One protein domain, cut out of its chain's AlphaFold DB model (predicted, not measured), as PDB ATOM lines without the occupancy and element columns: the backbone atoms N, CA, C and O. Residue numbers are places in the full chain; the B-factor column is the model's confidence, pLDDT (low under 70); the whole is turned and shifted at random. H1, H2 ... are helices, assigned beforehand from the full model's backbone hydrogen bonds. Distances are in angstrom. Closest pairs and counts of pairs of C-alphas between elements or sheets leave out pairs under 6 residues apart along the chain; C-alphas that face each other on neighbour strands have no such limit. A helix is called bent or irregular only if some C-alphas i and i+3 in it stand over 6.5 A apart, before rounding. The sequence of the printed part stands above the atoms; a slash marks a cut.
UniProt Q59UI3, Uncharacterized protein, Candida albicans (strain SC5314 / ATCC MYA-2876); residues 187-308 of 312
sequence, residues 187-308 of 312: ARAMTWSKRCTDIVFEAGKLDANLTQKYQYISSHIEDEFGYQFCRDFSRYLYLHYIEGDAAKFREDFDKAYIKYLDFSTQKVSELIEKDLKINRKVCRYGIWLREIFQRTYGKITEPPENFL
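Overview. This is residues 187 to 308 of the 312 residues of an uncharacterized protein of Candida albicans (strain SC5314 / ATCC MYA-2876) (UniProt Q59UI3). The longest helix, H6, and a hairpin of two helices, H1 and H2, lie on two sides of a middle helix, H3, which stands steeply or about perpendicular to each of them. Beyond H3, the crossed pair H4 and H5 makes the other end of the domain, H5 packing on the first part of H6, while the little H7 comes back to the beginning of H1. The printed part has 122 residues with seven named helices, H1 to H7 in order along the chain, and no named strand: the class is all helix, the helix packing mostly crossed. It is compact, with a radius of gyration of the C-alphas of 13.9 A, and rounded, with spans of 38 by 28 by 26 A.

Along the chain. H6, residues 280 to 297, is 25.5 A long, from C-alpha 280 at (19.180, -20.088, 10.150) to C-alpha 297 at (36.596, -23.102, 28.585). H3, residues 231 to 247, is 22.1 A long. It has a kink of 48 degrees near residue 241 and is irregular: C-alphas 242 and 245 are 7.2 A apart. H2, residues 210 to 225, is 22.2 A long. H1, residues 194 to 205, is 16.7 A long and begins at C-alpha 194, (36.613, -11.308, 29.160). H4 is residues 249 to 259, H5 residues 265 to 276, and H7 residues 304 to 307.

Arrangement. H6 touches the hub, H3, about perpendicular at 85 degrees; the closest C-alphas are those of Phe 233 and Tyr 285, 5.9 A apart. H3 touches H1 with residues 237 to 242 alone, at 79 degrees, about perpendicular, closest at the C-alphas of Val 200 and Tyr 238, 6.4 A. H3 touches H2 at a steep tilt of 67 degrees, only just short of about perpendicular, with the closest C-alphas, of Tyr 214 and Ser 234, 5.2 A apart. H1 and H2 form a helical hairpin, at a shallow tilt of 25 degrees, opposite ways; the closest C-alphas, of Ala 203 and Lys 213, are 5.1 A apart. H5 touches H6 at a steep tilt of 65 degrees, the C-alphas of Ser 269 and Cys 283 closest at 5.3 A. H4 touches H5 at a steep tilt of 52 degrees, opposite ways, closest at the C-alphas of Ala 256 and Ile 272, 5.9 A. H3 and H4 only just touch, only at the corner, with 3 pairs of C-alphas within 8 A. H7 touches H1, closest at the C-alphas of Lys 194 and Asn 306, 4.6 A; H6 and H7 are apart. In H1, H2, H4, H5 and H6 every O i to N i+4 pair is within hydrogen-bond range; in H3 8 of 13 are, and H7 is too short for such a pair.

Size, cuts and confidence. The two C-alphas farthest apart, of Asp 207 and Asp 262, are 42.3 A from each other. The printed part has no cut. The link from H6 to H7 is short; the other links between helices are tight. The mean pLDDT of the printed part is 88.3, and residues 245 to 247 are under 70.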
ATOM      1  N   ALA A 187      37.368 -16.082  12.903       73.09
ATOM      2  CA  ALA A 187      36.536 -15.861  14.083       73.09
ATOM      3  C   ALA A 187      36.036 -17.158  14.748       73.09
ATOM      4  O   ALA A 187      35.932 -17.208  15.964       73.09
ATOM      5  N   ARG A 188      35.760 -18.232  13.992       79.90
ATOM      6  CA  ARG A 188      35.338 -19.525  14.565       79.90
ATOM      7  C   ARG A 188      36.484 -20.239  15.274       79.90
ATOM      8  O   ARG A 188      36.193 -21.072  16.118       79.90
ATOM      9  N   ALA A 189      37.739 -19.927  14.939       76.80
ATOM     10  CA  ALA A 189      38.935 -20.510  15.543       76.80
ATOM     11  C   ALA A 189      39.442 -19.726  16.767       76.80
ATOM     12  O   ALA A 189      40.319 -20.220  17.474       76.80
ATOM     13  N   MET A 190      38.869 -18.560  17.071       81.32
ATOM     14  CA  MET A 190      39.342 -17.710  18.163       81.32
ATOM     15  C   MET A 190      39.188 -18.337  19.549       81.32
ATOM     16  O   MET A 190      38.332 -19.200  19.754       81.32
ATOM     17  N   THR A 191      39.953 -17.825  20.508       85.31
ATOM     18  CA  THR A 191      39.670 -17.953  21.941       85.31
ATOM     19  C   THR A 191      38.795 -16.792  22.396       85.31
ATOM     20  O   THR A 191      39.056 -15.645  22.028       85.31
ATOM     21  N   TRP A 192      37.781 -17.059  23.215       88.63
ATOM     22  CA  TRP A 192      36.969 -16.003  23.816       88.63
ATOM     23  C   TRP A 192      37.559 -15.560  25.150       88.63
ATOM     24  O   TRP A 192      37.883 -16.390  25.987       88.63
ATOM     25  N   SER A 193      37.695 -14.262  25.378       90.33
ATOM     26  CA  SER A 193      38.195 -13.729  26.649       90.33
ATOM     27  C   SER A 193      37.193 -12.752  27.250       90.33
ATOM     28  O   SER A 193      36.315 -12.256  26.540       90.33
ATOM     29  N   LYS A 194      37.368 -12.403  28.531       91.15
ATOM     30  CA  LYS A 194      36.613 -11.308  29.160       91.15
ATOM     31  C   LYS A 194      36.652 -10.031  28.312       91.15
ATOM     32  O   LYS A 194      35.616  -9.417  28.095       91.15
ATOM     33  N   ARG A 195      37.813  -9.688  27.742       93.21
ATOM     34  CA  ARG A 195      37.962  -8.507  26.882       93.21
ATOM     35  C   ARG A 195      37.097  -8.584  25.617       93.21
ATOM     36  O   ARG A 195      36.559  -7.568  25.195       93.21
ATOM     37  N   CYS A 196      36.908  -9.773  25.034       93.31
ATOM     38  CA  CYS A 196      35.976  -9.949  23.912       93.31
ATOM     39  C   CYS A 196      34.538  -9.607  24.328       93.31
ATOM     40  O   CYS A 196      33.828  -8.931  23.587       93.31
ATOM     41  N   THR A 197      34.128 -10.044  25.521       93.33
ATOM     42  CA  THR A 197      32.826  -9.710  26.111       93.33
ATOM     43  C   THR A 197      32.710  -8.205  26.395       93.33
ATOM     44  O   THR A 197      31.707  -7.591  26.022       93.33
ATOM     45  N   ASP A 198      33.755  -7.582  26.950       93.31
ATOM     46  CA  ASP A 198      33.795  -6.140  27.223       93.31
ATOM     47  C   ASP A 198      33.595  -5.308  25.947       93.31
ATOM     48  O   ASP A 198      32.768  -4.402  25.947       93.31
ATOM     49  N   ILE A 199      34.242  -5.662  24.828       94.71
ATOM     50  CA  ILE A 199      34.056  -4.977  23.531       94.71
ATOM     51  C   ILE A 199      32.584  -4.988  23.084       94.71
ATOM     52  O   ILE A 199      32.080  -4.012  22.516       94.71
ATOM     53  N   VAL A 200      31.860  -6.086  23.325       94.72
ATOM     54  CA  VAL A 200      30.435  -6.168  22.971       94.72
ATOM     55  C   VAL A 200      29.594  -5.266  23.879       94.72
ATOM     56  O   VAL A 200      28.678  -4.593  23.396       94.72
ATOM     57  N   PHE A 201      29.918  -5.195  25.171       94.19
ATOM     58  CA  PHE A 201      29.268  -4.279  26.109       94.19
ATOM     59  C   PHE A 201      29.576  -2.804  25.817       94.19
ATOM     60  O   PHE A 201      28.657  -1.982  25.842       94.19
ATOM     61  N   GLU A 202      30.817  -2.474  25.453       95.14
ATOM     62  CA  GLU A 202      31.228  -1.150  24.967       95.14
ATOM     63  C   GLU A 202      30.372  -0.734  23.768       95.14
ATOM     64  O   GLU A 202      29.753   0.333  23.784       95.14
ATOM     65  N   ALA A 203      30.217  -1.621  22.778       94.83
ATOM     66  CA  ALA A 203      29.340  -1.388  21.633       94.83
ATOM     67  C   ALA A 203      27.878  -1.149  22.048       94.83
ATOM     68  O   ALA A 203      27.181  -0.322  21.454       94.83
ATOM     69  N   GLY A 204      27.404  -1.852  23.082       92.63
ATOM     70  CA  GLY A 204      26.092  -1.650  23.699       92.63
ATOM     71  C   GLY A 204      25.859  -0.208  24.149       92.63
ATOM     72  O   GLY A 204      24.790   0.343  23.864       92.63
ATOM     73  N   LYS A 205      26.876   0.409  24.761       91.87
ATOM     74  CA  LYS A 205      26.844   1.753  25.359       91.87
ATOM     75  C   LYS A 205      27.042   2.900  24.368       91.87
ATOM     76  O   LYS A 205      26.745   4.040  24.710       91.87
ATOM     77  N   LEU A 206      27.518   2.627  23.153       92.43
ATOM     78  CA  LEU A 206      27.688   3.670  22.138       92.43
ATOM     79  C   LEU A 206      26.352   4.354  21.818       92.43
ATOM     80  O   LEU A 206      25.357   3.683  21.521       92.43
ATOM     81  N   ASP A 207      26.355   5.685  21.783       93.57
ATOM     82  CA  ASP A 207      25.263   6.475  21.207       93.57
ATOM     83  C   ASP A 207      25.388   6.483  19.675       93.57
ATOM     84  O   ASP A 207      25.869   7.424  19.044       93.57
ATOM     85  N   ALA A 208      25.079   5.335  19.078       92.71
ATOM     86  CA  ALA A 208      25.253   5.066  17.660       92.71
ATOM     87  C   ALA A 208      24.161   4.117  17.153       92.71
ATOM     88  O   ALA A 208      23.535   3.379  17.919       92.71
ATOM     89  N   ASN A 209      23.943   4.088  15.838       94.37
ATOM     90  CA  ASN A 209      22.994   3.138  15.263       94.37
ATOM     91  C   ASN A 209      23.540   1.695  15.309       94.37
ATOM     92  O   ASN A 209      24.746   1.466  15.399       94.37
ATOM     93  N   LEU A 210      22.657   0.699  15.178       93.44
ATOM     94  CA  LEU A 210      23.039  -0.721  15.239       93.44
ATOM     95  C   LEU A 210      24.141  -1.105  14.242       93.44
ATOM     96  O   LEU A 210      24.991  -1.931  14.549       93.44
ATOM     97  N   THR A 211      24.162  -0.502  13.050       94.01
ATOM     98  CA  THR A 211      25.196  -0.808  12.050       94.01
ATOM     99  C   THR A 211      26.575  -0.370  12.526       94.01
ATOM    100  O   THR A 211      27.525  -1.138  12.390       94.01
ATOM    101  N   GLN A 212      26.670   0.819  13.121       94.68
ATOM    102  CA  GLN A 212      27.903   1.327  13.718       94.68
ATOM    103  C   GLN A 212      28.324   0.486  14.928       94.68
ATOM    104  O   GLN A 212      29.503   0.174  15.057       94.68
ATOM    105  N   LYS A 213      27.373   0.032  15.756       95.13
ATOM    106  CA  LYS A 213      27.654  -0.883  16.878       95.13
ATOM    107  C   LYS A 213      28.229  -2.221  16.406       95.13
ATOM    108  O   LYS A 213      29.233  -2.680  16.934       95.13
ATOM    109  N   TYR A 214      27.654  -2.831  15.369       94.68
ATOM    110  CA  TYR A 214      28.193  -4.077  14.808       94.68
ATOM    111  C   TYR A 214      29.582  -3.883  14.205       94.68
ATOM    112  O   TYR A 214      30.431  -4.762  14.346       94.68
ATOM    113  N   GLN A 215      29.801  -2.743  13.543       94.28
ATOM    114  CA  GLN A 215      31.099  -2.393  12.982       94.28
ATOM    115  C   GLN A 215      32.148  -2.212  14.081       94.28
ATOM    116  O   GLN A 215      33.245  -2.737  13.927       94.28
ATOM    117  N   TYR A 216      31.788  -1.553  15.188       95.62
ATOM    118  CA  TYR A 216      32.646  -1.394  16.359       95.62
ATOM    119  C   TYR A 216      33.118  -2.745  16.899       95.62
ATOM    120  O   TYR A 216      34.316  -2.933  17.078       95.62
ATOM    121  N   ILE A 217      32.199  -3.703  17.081       94.38
ATOM    122  CA  ILE A 217      32.538  -5.056  17.548       94.38
ATOM    123  C   ILE A 217      33.528  -5.720  16.592       94.38
ATOM    124  O   ILE A 217      34.568  -6.207  17.025       94.38
ATOM    125  N   SER A 218      33.224  -5.734  15.289       92.47
ATOM    126  CA  SER A 218      34.109  -6.386  14.318       92.47
ATOM    127  C   SER A 218      35.484  -5.731  14.255       92.47
ATOM    128  O   SER A 218      36.470  -6.454  14.211       92.47
ATOM    129  N   SER A 219      35.559  -4.394  14.266       91.31
ATOM    130  CA  SER A 219      36.834  -3.692  14.131       91.31
ATOM    131  C   SER A 219      37.695  -3.850  15.376       91.31
ATOM    132  O   SER A 219      38.864  -4.164  15.243       91.31
ATOM    133  N   HIS A 220      37.131  -3.712  16.579       93.26
ATOM    134  CA  HIS A 220      37.915  -3.819  17.813       93.26
ATOM    135  C   HIS A 220      38.383  -5.251  18.068       93.26
ATOM    136  O   HIS A 220      39.512  -5.448  18.504       93.26
ATOM    137  N   ILE A 221      37.568  -6.265  17.748       90.23
ATOM    138  CA  ILE A 221      38.031  -7.654  17.855       90.23
ATOM    139  C   ILE A 221      39.118  -7.953  16.810       90.23
ATOM    140  O   ILE A 221      40.100  -8.622  17.129       90.23
ATOM    141  N   GLU A 222      38.972  -7.460  15.579       87.66
ATOM    142  CA  GLU A 222      40.002  -7.622  14.546       87.66
ATOM    143  C   GLU A 222      41.302  -6.900  14.927       87.66
ATOM    144  O   GLU A 222      42.374  -7.488  14.812       87.66
ATOM    145  N   ASP A 223      41.212  -5.675  15.443       86.57
ATOM    146  CA  ASP A 223      42.363  -4.860  15.832       86.57
ATOM    147  C   ASP A 223      43.098  -5.433  17.058       86.57
ATOM    148  O   ASP A 223      44.331  -5.463  17.074       86.57
ATOM    149  N   GLU A 224      42.370  -5.899  18.081       88.23
ATOM    150  CA  GLU A 224      42.970  -6.400  19.327       88.23
ATOM    151  C   GLU A 224      43.414  -7.866  19.242       88.23
ATOM    152  O   GLU A 224      44.434  -8.231  19.829       88.23
ATOM    153  N   PHE A 225      42.680  -8.713  18.513       84.19
ATOM    154  CA  PHE A 225      42.907 -10.164  18.500       84.19
ATOM    155  C   PHE A 225      43.296 -10.722  17.126       84.19
ATOM    156  O   PHE A 225      43.602 -11.907  17.012       84.19
ATOM    157  N   GLY A 226      43.273  -9.912  16.064       78.05
ATOM    158  CA  GLY A 226      43.646 -10.343  14.713       78.05
ATOM    159  C   GLY A 226      42.621 -11.247  14.018       78.05
ATOM    160  O   GLY A 226      42.920 -11.815  12.965       78.05
ATOM    161  N   TYR A 227      41.414 -11.407  14.575       77.79
ATOM    162  CA  TYR A 227      40.363 -12.235  13.979       77.79
ATOM    163  C   TYR A 227      39.424 -11.401  13.112       77.79
ATOM    164  O   TYR A 227      38.764 -10.487  13.594       77.79
ATOM    165  N   GLN A 228      39.275 -11.779  11.842       76.19
ATOM    166  CA  GLN A 228      38.297 -11.134  10.966       76.19
ATOM    167  C   GLN A 228      36.875 -11.588  11.287       76.19
ATOM    168  O   GLN A 228      36.545 -12.775  11.186       76.19
ATOM    169  N   PHE A 229      36.019 -10.624  11.620       75.19
ATOM    170  CA  PHE A 229      34.616 -10.842  11.949       75.19
ATOM    171  C   PHE A 229      33.703 -10.449  10.794       75.19
ATOM    172  O   PHE A 229      33.709  -9.316  10.318       75.19
ATOM    173  N   CYS A 230      32.834 -11.369  10.371       80.74
ATOM    174  CA  CYS A 230      31.745 -10.983   9.484       80.74
ATOM    175  C   CYS A 230      30.668 -10.210  10.266       80.74
ATOM    176  O   CYS A 230      30.351 -10.536  11.411       80.74
ATOM    177  N   ARG A 231      30.040  -9.223   9.614       84.10
ATOM    178  CA  ARG A 231      28.994  -8.376  10.219       84.10
ATOM    179  C   ARG A 231      27.839  -9.174  10.832       84.10
ATOM    180  O   ARG A 231      27.280  -8.765  11.846       84.10
ATOM    181  N   ASP A 232      27.469 -10.298  10.221       88.69
ATOM    182  CA  ASP A 232      26.394 -11.153  10.729       88.69
ATOM    183  C   ASP A 232      26.778 -11.833  12.061       88.69
ATOM    184  O   ASP A 232      25.907 -12.024  12.910       88.69
ATOM    185  N   PHE A 233      28.065 -12.136  12.283       91.45
ATOM    186  CA  PHE A 233      28.527 -12.659  13.570       91.45
ATOM    187  C   PHE A 233      28.532 -11.564  14.640       91.45
ATOM    188  O   PHE A 233      28.006 -11.791  15.724       91.45
ATOM    189  N   SER A 234      28.988 -10.349  14.315       93.26
ATOM    190  CA  SER A 234      28.882  -9.193  15.224       93.26
ATOM    191  C   SER A 234      27.436  -8.915  15.641       93.26
ATOM    192  O   SER A 234      27.160  -8.638  16.806       93.26
ATOM    193  N   ARG A 235      26.488  -9.041  14.703       92.43
ATOM    194  CA  ARG A 235      25.054  -8.939  15.001       92.43
ATOM    195  C   ARG A 235      24.594 -10.028  15.968       92.43
ATOM    196  O   ARG A 235      23.815  -9.743  16.871       92.43
ATOM    197  N   TYR A 236      25.051 -11.264  15.774       93.23
ATOM    198  CA  TYR A 236      24.727 -12.359  16.682       93.23
ATOM    199  C   TYR A 236      25.304 -12.132  18.086       93.23
ATOM    200  O   TYR A 236      24.595 -12.351  19.061       93.23
ATOM    201  N   LEU A 237      26.547 -11.657  18.203       93.74
ATOM    202  CA  LEU A 237      27.141 -11.315  19.497       93.74
ATOM    203  C   LEU A 237      26.330 -10.237  20.217       93.74
ATOM    204  O   LEU A 237      26.017 -10.388  21.392       93.74
ATOM    205  N   TYR A 238      25.926  -9.186  19.504       93.00
ATOM    206  CA  TYR A 238      25.075  -8.144  20.074       93.00
ATOM    207  C   TYR A 238      23.739  -8.708  20.582       93.00
ATOM    208  O   TYR A 238      23.336  -8.430  21.711       93.00
ATOM    209  N   LEU A 239      23.095  -9.572  19.786       91.62
ATOM    210  CA  LEU A 239      21.899 -10.303  20.207       91.62
ATOM    211  C   LEU A 239      22.176 -11.168  21.444       91.62
ATOM    212  O   LEU A 239      21.357 -11.208  22.346       91.62
ATOM    213  N   HIS A 240      23.310 -11.862  21.510       92.05
ATOM    214  CA  HIS A 240      23.645 -12.750  22.621       92.05
ATOM    215  C   HIS A 240      23.886 -11.989  23.935       92.05
ATOM    216  O   HIS A 240      23.353 -12.378  24.974       92.05
ATOM    217  N   TYR A 241      24.671 -10.911  23.899       90.67
ATOM    218  CA  TYR A 241      25.120 -10.199  25.099       90.67
ATOM    219  C   TYR A 241      24.184  -9.078  25.545       90.67
ATOM    220  O   TYR A 241      23.982  -8.916  26.747       90.67
ATOM    221  N   ILE A 242      23.607  -8.320  24.607       88.57
ATOM    222  CA  ILE A 242      22.864  -7.087  24.910       88.57
ATOM    223  C   ILE A 242      21.353  -7.320  24.881       88.57
ATOM    224  O   ILE A 242      20.650  -6.931  25.808       88.57
ATOM    225  N   GLU A 243      20.841  -7.968  23.835       84.35
ATOM    226  CA  GLU A 243      19.389  -8.152  23.652       84.35
ATOM    227  C   GLU A 243      18.874  -9.487  24.228       84.35
ATOM    228  O   GLU A 243      17.682  -9.648  24.484       84.35
ATOM    229  N   GLY A 244      19.764 -10.462  24.423       73.81
ATOM    230  CA  GLY A 244      19.407 -11.875  24.567       73.81
ATOM    231  C   GLY A 244      18.756 -12.241  25.893       73.81
ATOM    232  O   GLY A 244      17.979 -13.197  25.949       73.81
ATOM    233  N   ASP A 245      19.033 -11.477  26.950       69.31
ATOM    234  CA  ASP A 245      18.473 -11.749  28.277       69.31
ATOM    235  C   ASP A 245      16.982 -11.407  28.349       69.31
ATOM    236  O   ASP A 245      16.200 -12.129  28.966       69.31
ATOM    237  N   ALA A 246      16.551 -10.375  27.614       59.82
ATOM    238  CA  ALA A 246      15.158  -9.936  27.591       59.82
ATOM    239  C   ALA A 246      14.190 -11.017  27.069       59.82
ATOM    240  O   ALA A 246      12.999 -10.974  27.368       59.82
ATOM    241  N   ALA A 247      14.693 -11.994  26.308       62.87
ATOM    242  CA  ALA A 247      13.889 -13.023  25.653       62.87
ATOM    243  C   ALA A 247      14.185 -14.458  26.126       62.87
ATOM    244  O   ALA A 247      13.743 -15.391  25.463       62.87
ATOM    245  N   LYS A 248      14.963 -14.660  27.207       78.66
ATOM    246  CA  LYS A 248      15.516 -15.986  27.590       78.66
ATOM    247  C   LYS A 248      16.242 -16.707  26.445       78.66
ATOM    248  O   LYS A 248      16.447 -17.920  26.472       78.66
ATOM    249  N   PHE A 249      16.677 -15.948  25.438       85.94
ATOM    250  CA  PHE A 249      17.180 -16.486  24.180       85.94
ATOM    251  C   PHE A 249      18.424 -17.352  24.397       85.94
ATOM    252  O   PHE A 249      18.567 -18.390  23.756       85.94
ATOM    253  N   ARG A 250      19.311 -16.944  25.315       88.14
ATOM    254  CA  ARG A 250      20.536 -17.690  25.636       88.14
ATOM    255  C   ARG A 250      20.224 -19.083  26.175       88.14
ATOM    256  O   ARG A 250      20.676 -20.059  25.583       88.14
ATOM    257  N   GLU A 251      19.406 -19.157  27.226       89.02
ATOM    258  CA  GLU A 251      19.026 -20.417  27.872       89.02
ATOM    259  C   GLU A 251      18.298 -21.359  26.911       89.02
ATOM    260  O   GLU A 251      18.584 -22.555  26.877       89.02
ATOM    261  N   ASP A 252      17.360 -20.829  26.125       91.30
ATOM    262  CA  ASP A 252      16.585 -21.634  25.182       91.30
ATOM    263  C   ASP A 252      17.462 -22.147  24.033       91.30
ATOM    264  O   ASP A 252      17.328 -23.301  23.614       91.30
ATOM    265  N   PHE A 253      18.424 -21.339  23.573       93.63
ATOM    266  CA  PHE A 253      19.423 -21.782  22.608       93.63
ATOM    267  C   PHE A 253      20.335 -22.865  23.180       93.63
ATOM    268  O   PHE A 253      20.565 -23.862  22.501       93.63
ATOM    269  N   ASP A 254      20.834 -22.708  24.406       92.95
ATOM    270  CA  ASP A 254      21.709 -23.703  25.039       92.95
ATOM    271  C   ASP A 254      20.985 -25.038  25.236       92.95
ATOM    272  O   ASP A 254      21.521 -26.088  24.880       92.95
ATOM    273  N   LYS A 255      19.727 -25.011  25.699       94.16
ATOM    274  CA  LYS A 255      18.886 -26.215  25.813       94.16
ATOM    275  C   LYS A 255      18.700 -26.908  24.464       94.16
ATOM    276  O   LYS A 255      18.839 -28.127  24.380       94.16
ATOM    277  N   ALA A 256      18.400 -26.148  23.408       93.56
ATOM    278  CA  ALA A 256      18.237 -26.699  22.066       93.56
ATOM    279  C   ALA A 256      19.561 -27.247  21.505       93.56
ATOM    280  O   ALA A 256      19.570 -28.300  20.875       93.56
ATOM    281  N   TYR A 257      20.680 -26.568  21.754       94.03
ATOM    282  CA  TYR A 257      22.002 -27.000  21.308       94.03
ATOM    283  C   TYR A 257      22.422 -28.320  21.963       94.03
ATOM    284  O   TYR A 257      22.769 -29.256  21.247       94.03
ATOM    285  N   ILE A 258      22.291 -28.439  23.290       93.19
ATOM    286  CA  ILE A 258      22.580 -29.683  24.027       93.19
ATOM    287  C   ILE A 258      21.710 -30.833  23.510       93.19
ATOM    288  O   ILE A 258      22.210 -31.923  23.255       93.19
ATOM    289  N   LYS A 259      20.411 -30.585  23.301       92.37
ATOM    290  CA  LYS A 259      19.451 -31.592  22.821       92.37
ATOM    291  C   LYS A 259      19.834 -32.212  21.470       92.37
ATOM    292  O   LYS A 259      19.415 -33.331  21.186       92.37
ATOM    293  N   TYR A 260      20.580 -31.495  20.630       91.43
ATOM    294  CA  TYR A 260      20.947 -31.944  19.286       91.43
ATOM    295  C   TYR A 260      22.458 -32.133  19.096       91.43
ATOM    296  O   TYR A 260      22.891 -32.276  17.957       91.43
ATOM    297  N   LEU A 261      23.258 -32.153  20.166       84.33
ATOM    298  CA  LEU A 261      24.724 -32.155  20.081       84.33
ATOM    299  C   LEU A 261      25.296 -33.322  19.249       84.33
ATOM    300  O   LEU A 261      26.294 -33.144  18.558       84.33
ATOM    301  N   ASP A 262      24.615 -34.471  19.238       85.22
ATOM    302  CA  ASP A 262      25.044 -35.691  18.533       85.22
ATOM    303  C   ASP A 262      24.857 -35.644  17.003       85.22
ATOM    304  O   ASP A 262      25.220 -36.576  16.283       85.22
ATOM    305  N   PHE A 263      24.253 -34.579  16.469       85.28
ATOM    306  CA  PHE A 263      24.027 -34.429  15.035       85.28
ATOM    307  C   PHE A 263      25.111 -33.569  14.369       85.28
ATOM    308  O   PHE A 263      25.742 -32.715  14.981       85.28
ATOM    309  N   SER A 264      25.273 -33.720  13.050       81.37
ATOM    310  CA  SER A 264      26.140 -32.819  12.269       81.37
ATOM    311  C   SER A 264      25.736 -31.344  12.425       81.37
ATOM    312  O   SER A 264      24.545 -31.032  12.457       81.37
ATOM    313  N   THR A 265      26.694 -30.410  12.392       79.50
ATOM    314  CA  THR A 265      26.461 -28.954  12.525       79.50
ATOM    315  C   THR A 265      25.330 -28.429  11.632       79.50
ATOM    316  O   THR A 265      24.522 -27.595  12.049       79.50
ATOM    317  N   GLN A 266      25.236 -28.920  10.390       83.85
ATOM    318  CA  GLN A 266      24.166 -28.527   9.472       83.85
ATOM    319  C   GLN A 266      22.794 -28.997   9.966       83.85
ATOM    320  O   GLN A 266      21.835 -28.224   9.923       83.85
ATOM    321  N   LYS A 267      22.708 -30.238  10.453       87.86
ATOM    322  CA  LYS A 267      21.478 -30.809  10.993       87.86
ATOM    323  C   LYS A 267      21.084 -30.143  12.310       87.86
ATOM    324  O   LYS A 267      19.914 -29.811  12.469       87.86
ATOM    325  N   VAL A 268      22.048 -29.872  13.191       87.73
ATOM    326  CA  VAL A 268      21.850 -29.099  14.428       87.73
ATOM    327  C   VAL A 268      21.234 -27.744  14.110       87.73
ATOM    328  O   VAL A 268      20.188 -27.402  14.653       87.73
ATOM    329  N   SER A 269      21.812 -27.001  13.162       89.42
ATOM    330  CA  SER A 269      21.280 -25.697  12.755       89.42
ATOM    331  C   SER A 269      19.834 -25.773  12.258       89.42
ATOM    332  O   SER A 269      19.064 -24.866  12.551       89.42
ATOM    333  N   GLU A 270      19.468 -26.807  11.496       90.63
ATOM    334  CA  GLU A 270      18.101 -26.991  10.984       90.63
ATOM    335  C   GLU A 270      17.108 -27.388  12.087       90.63
ATOM    336  O   GLU A 270      15.938 -27.012  12.029       90.63
ATOM    337  N   LEU A 271      17.554 -28.164  13.079       93.07
ATOM    338  CA  LEU A 271      16.728 -28.579  14.212       93.07
ATOM    339  C   LEU A 271      16.493 -27.418  15.184       93.07
ATOM    340  O   LEU A 271      15.344 -27.175  15.546       93.07
ATOM    341  N   ILE A 272      17.533 -26.646  15.520       92.83
ATOM    342  CA  ILE A 272      17.420 -25.442  16.363       92.83
ATOM    343  C   ILE A 272      16.533 -24.385  15.691       92.83
ATOM    344  O   ILE A 272      15.671 -23.804  16.348       92.83
ATOM    345  N   GLU A 273      16.697 -24.162  14.381       92.75
ATOM    346  CA  GLU A 273      15.855 -23.235  13.608       92.75
ATOM    347  C   GLU A 273      14.366 -23.583  13.735       92.75
ATOM    348  O   GLU A 273      13.538 -22.692  13.924       92.75
ATOM    349  N   LYS A 274      14.019 -24.875  13.693       92.31
ATOM    350  CA  LYS A 274      12.636 -25.342  13.864       92.31
ATOM    351  C   LYS A 274      12.138 -25.229  15.303       92.31
ATOM    352  O   LYS A 274      10.988 -24.838  15.492       92.31
ATOM    353  N   ASP A 275      12.973 -25.578  16.280       91.99
ATOM    354  CA  ASP A 275      12.605 -25.602  17.705       91.99
ATOM    355  C   ASP A 275      12.341 -24.180  18.224       91.99
ATOM    356  O   ASP A 275      11.299 -23.896  18.810       91.99
ATOM    357  N   LEU A 276      13.251 -23.250  17.916       90.63
ATOM    358  CA  LEU A 276      13.198 -21.871  18.412       90.63
ATOM    359  C   LEU A 276      12.519 -20.896  17.445       90.63
ATOM    360  O   LEU A 276      12.297 -19.740  17.800       90.63
ATOM    361  N   LYS A 277      12.188 -21.333  16.222       89.97
ATOM    362  CA  LYS A 277      11.609 -20.493  15.154       89.97
ATOM    363  C   LYS A 277      12.449 -19.241  14.860       89.97
ATOM    364  O   LYS A 277      11.915 -18.167  14.584       89.97
ATOM    365  N   ILE A 278      13.773 -19.383  14.910       88.40
ATOM    366  CA  ILE A 278      14.745 -18.309  14.657       88.40
ATOM    367  C   ILE A 278      15.439 -18.497  13.308       88.40
ATOM    368  O   ILE A 278      15.536 -19.600  12.788       88.40
ATOM    369  N   ASN A 279      15.980 -17.415  12.746       87.63
ATOM    370  CA  ASN A 279      16.650 -17.454  11.447       87.63
ATOM    371  C   ASN A 279      17.859 -18.416  11.437       87.63
ATOM    372  O   ASN A 279      18.704 -18.366  12.335       87.63
ATOM    373  N   ARG A 280      18.019 -19.205  10.366       85.10
ATOM    374  CA  ARG A 280      19.180 -20.088  10.150       85.10
ATOM    375  C   ARG A 280      20.549 -19.442  10.391       85.10
ATOM    376  O   ARG A 280      21.453 -20.094  10.905       85.10
ATOM    377  N   LYS A 281      20.734 -18.164  10.033       86.46
ATOM    378  CA  LYS A 281      21.987 -17.435  10.297       86.46
ATOM    379  C   LYS A 281      22.257 -17.314  11.796       86.46
ATOM    380  O   LYS A 281      23.375 -17.573  12.219       86.46
ATOM    381  N   VAL A 282      21.239 -16.980  12.591       89.83
ATOM    382  CA  VAL A 282      21.346 -16.903  14.059       89.83
ATOM    383  C   VAL A 282      21.747 -18.264  14.624       89.83
ATOM    384  O   VAL A 282      22.663 -18.330  15.435       89.83
ATOM    385  N   CYS A 283      21.149 -19.352  14.125       91.52
ATOM    386  CA  CYS A 283      21.534 -20.715  14.505       91.52
ATOM    387  C   CYS A 283      23.010 -20.992  14.218       91.52
ATOM    388  O   CYS A 283      23.738 -21.449  15.092       91.52
ATOM    389  N   ARG A 284      23.470 -20.668  13.005       89.26
ATOM    390  CA  ARG A 284      24.862 -20.875  12.596       89.26
ATOM    391  C   ARG A 284      25.850 -20.171  13.525       89.26
ATOM    392  O   ARG A 284      26.791 -20.802  13.990       89.26
ATOM    393  N   TYR A 285      25.635 -18.885  13.788       91.42
ATOM    394  CA  TYR A 285      26.533 -18.094  14.632       91.42
ATOM    395  C   TYR A 285      26.419 -18.452  16.113       91.42
ATOM    396  O   TYR A 285      27.414 -18.399  16.831       91.42
ATOM    397  N   GLY A 286      25.240 -18.888  16.559       93.04
ATOM    398  CA  GLY A 286      25.070 -19.427  17.898       93.04
ATOM    399  C   GLY A 286      25.821 -20.724  18.116       93.04
ATOM    400  O   GLY A 286      26.444 -20.861  19.162       93.04
ATOM    401  N   ILE A 287      25.841 -21.622  17.129       91.87
ATOM    402  CA  ILE A 287      26.671 -22.829  17.177       91.87
ATOM    403  C   ILE A 287      28.156 -22.454  17.217       91.87
ATOM    404  O   ILE A 287      28.875 -22.953  18.075       91.87
ATOM    405  N   TRP A 288      28.603 -21.518  16.369       91.35
ATOM    406  CA  TRP A 288      30.002 -21.069  16.381       91.35
ATOM    407  C   TRP A 288      30.430 -20.532  17.739       91.35
ATOM    408  O   TRP A 288      31.512 -20.866  18.203       91.35
ATOM    409  N   LEU A 289      29.588 -19.727  18.391       92.99
ATOM    410  CA  LEU A 289      29.919 -19.198  19.709       92.99
ATOM    411  C   LEU A 289      30.074 -20.319  20.750       92.99
ATOM    412  O   LEU A 289      31.001 -20.270  21.551       92.99
ATOM    413  N   ARG A 290      29.235 -21.364  20.706       91.99
ATOM    414  CA  ARG A 290      29.348 -22.507  21.633       91.99
ATOM    415  C   ARG A 290      30.601 -23.328  21.371       91.99
ATOM    416  O   ARG A 290      31.253 -23.733  22.320       91.99
ATOM    417  N   GLU A 291      30.977 -23.517  20.113       89.18
ATOM    418  CA  GLU A 291      32.232 -24.185  19.753       89.18
ATOM    419  C   GLU A 291      33.457 -23.360  20.172       89.18
ATOM    420  O   GLU A 291      34.472 -23.915  20.588       89.18
ATOM    421  N   ILE A 292      33.377 -22.027  20.099       88.51
ATOM    422  CA  ILE A 292      34.404 -21.134  20.647       88.51
ATOM    423  C   ILE A 292      34.493 -21.305  22.170       88.51
ATOM    424  O   ILE A 292      35.594 -21.478  22.694       88.51
ATOM    425  N   PHE A 293      33.366 -21.302  22.885       89.97
ATOM    426  CA  PHE A 293      33.347 -21.496  24.337       89.97
ATOM    427  C   PHE A 293      33.855 -22.871  24.746       89.97
ATOM    428  O   PHE A 293      34.687 -22.961  25.642       89.97
ATOM    429  N   GLN A 294      33.440 -23.929  24.055       88.36
ATOM    430  CA  GLN A 294      33.881 -25.284  24.354       88.36
ATOM    431  C   GLN A 294      35.393 -25.426  24.175       88.36
ATOM    432  O   GLN A 294      36.047 -26.012  25.032       88.36
ATOM    433  N   ARG A 295      35.967 -24.813  23.132       83.81
ATOM    434  CA  ARG A 295      37.425 -24.780  22.938       83.81
ATOM    435  C   ARG A 295      38.149 -23.897  23.952       83.81
ATOM    436  O   ARG A 295      39.274 -24.209  24.313       83.81
ATOM    437  N   THR A 296      37.533 -22.805  24.404       83.50
ATOM    438  CA  THR A 296      38.199 -21.857  25.315       83.50
ATOM    439  C   THR A 296      38.086 -22.255  26.791       83.50
ATOM    440  O   THR A 296      38.998 -22.000  27.569       83.50
ATOM    441  N   TYR A 297      36.970 -22.867  27.187       82.66
ATOM    442  CA  TYR A 297      36.596 -23.102  28.585       82.66
ATOM    443  C   TYR A 297      36.248 -24.563  28.900       82.66
ATOM    444  O   TYR A 297      35.873 -24.860  30.033       82.66
ATOM    445  N   GLY A 298      36.273 -25.463  27.913       82.56
ATOM    446  CA  GLY A 298      35.874 -26.867  28.077       82.56
ATOM    447  C   GLY A 298      34.362 -27.097  28.209       82.56
ATOM    448  O   GLY A 298      33.927 -28.226  28.412       82.56
ATOM    449  N   LYS A 299      33.533 -26.053  28.095       88.76
ATOM    450  CA  LYS A 299      32.068 -26.118  28.238       88.76
ATOM    451  C   LYS A 299      31.383 -25.159  27.264       88.76
ATOM    452  O   LYS A 299      31.986 -24.194  26.811       88.76
ATOM    453  N   ILE A 300      30.104 -25.388  26.968       89.68
ATOM    454  CA  ILE A 300      29.347 -24.593  25.982       89.68
ATOM    455  C   ILE A 300      28.944 -23.191  26.477       89.68
ATOM    456  O   ILE A 300      28.222 -22.482  25.786       89.68
ATOM    457  N   THR A 301      29.359 -22.797  27.680       90.28
ATOM    458  CA  THR A 301      29.062 -21.500  28.298       90.28
ATOM    459  C   THR A 301      30.347 -20.826  28.758       90.28
ATOM    460  O   THR A 301      31.327 -21.484  29.104       90.28
ATOM    461  N   GLU A 302      30.369 -19.500  28.790       88.97
ATOM    462  CA  GLU A 302      31.510 -18.783  29.354       88.97
ATOM    463  C   GLU A 302      31.434 -18.685  30.892       88.97
ATOM    464  O   GLU A 302      30.365 -18.883  31.482       88.97
ATOM    465  N   PRO A 303      32.559 -18.419  31.577       87.84
ATOM    466  CA  PRO A 303      32.570 -18.168  33.013       87.84
ATOM    467  C   PRO A 303      31.739 -16.919  33.389       87.84
ATOM    468  O   PRO A 303      31.821 -15.908  32.684       87.84
ATOM    469  N   PRO A 304      30.958 -16.939  34.492       85.98
ATOM    470  CA  PRO A 304      30.169 -15.787  34.946       85.98
ATOM    471  C   PRO A 304      30.986 -14.500  35.127       85.98
ATOM    472  O   PRO A 304      30.468 -13.399  34.955       85.98
ATOM    473  N   GLU A 305      32.273 -14.634  35.441       85.59
ATOM    474  CA  GLU A 305      33.215 -13.537  35.656       85.59
ATOM    475  C   GLU A 305      33.398 -12.662  34.410       85.59
ATOM    476  O   GLU A 305      33.715 -11.477  34.532       85.59
ATOM    477  N   ASN A 306      33.152 -13.207  33.215       86.45
ATOM    478  CA  ASN A 306      33.199 -12.435  31.978       86.45
ATOM    479  C   ASN A 306      32.033 -11.450  31.848       86.45
ATOM    480  O   ASN A 306      32.175 -10.428  31.184       86.45
ATOM    481  N   PHE A 307      30.889 -11.727  32.486       82.71
ATOM    482  CA  PHE A 307      29.737 -10.817  32.497       82.71
ATOM    483  C   PHE A 307      29.895  -9.686  33.518       82.71
ATOM    484  O   PHE A 307      29.136  -8.717  33.474       82.71
ATOM    485  N   LEU A 308      30.865  -9.789  34.437       75.15
ATOM    486  CA  LEU A 308      31.200  -8.726  35.380       75.15
ATOM    487  C   LEU A 308      31.921  -7.600  34.633       75.15
ATOM    488  O   LEU A 308      33.151  -7.486  34.670       75.15
TER     489      LEU A 308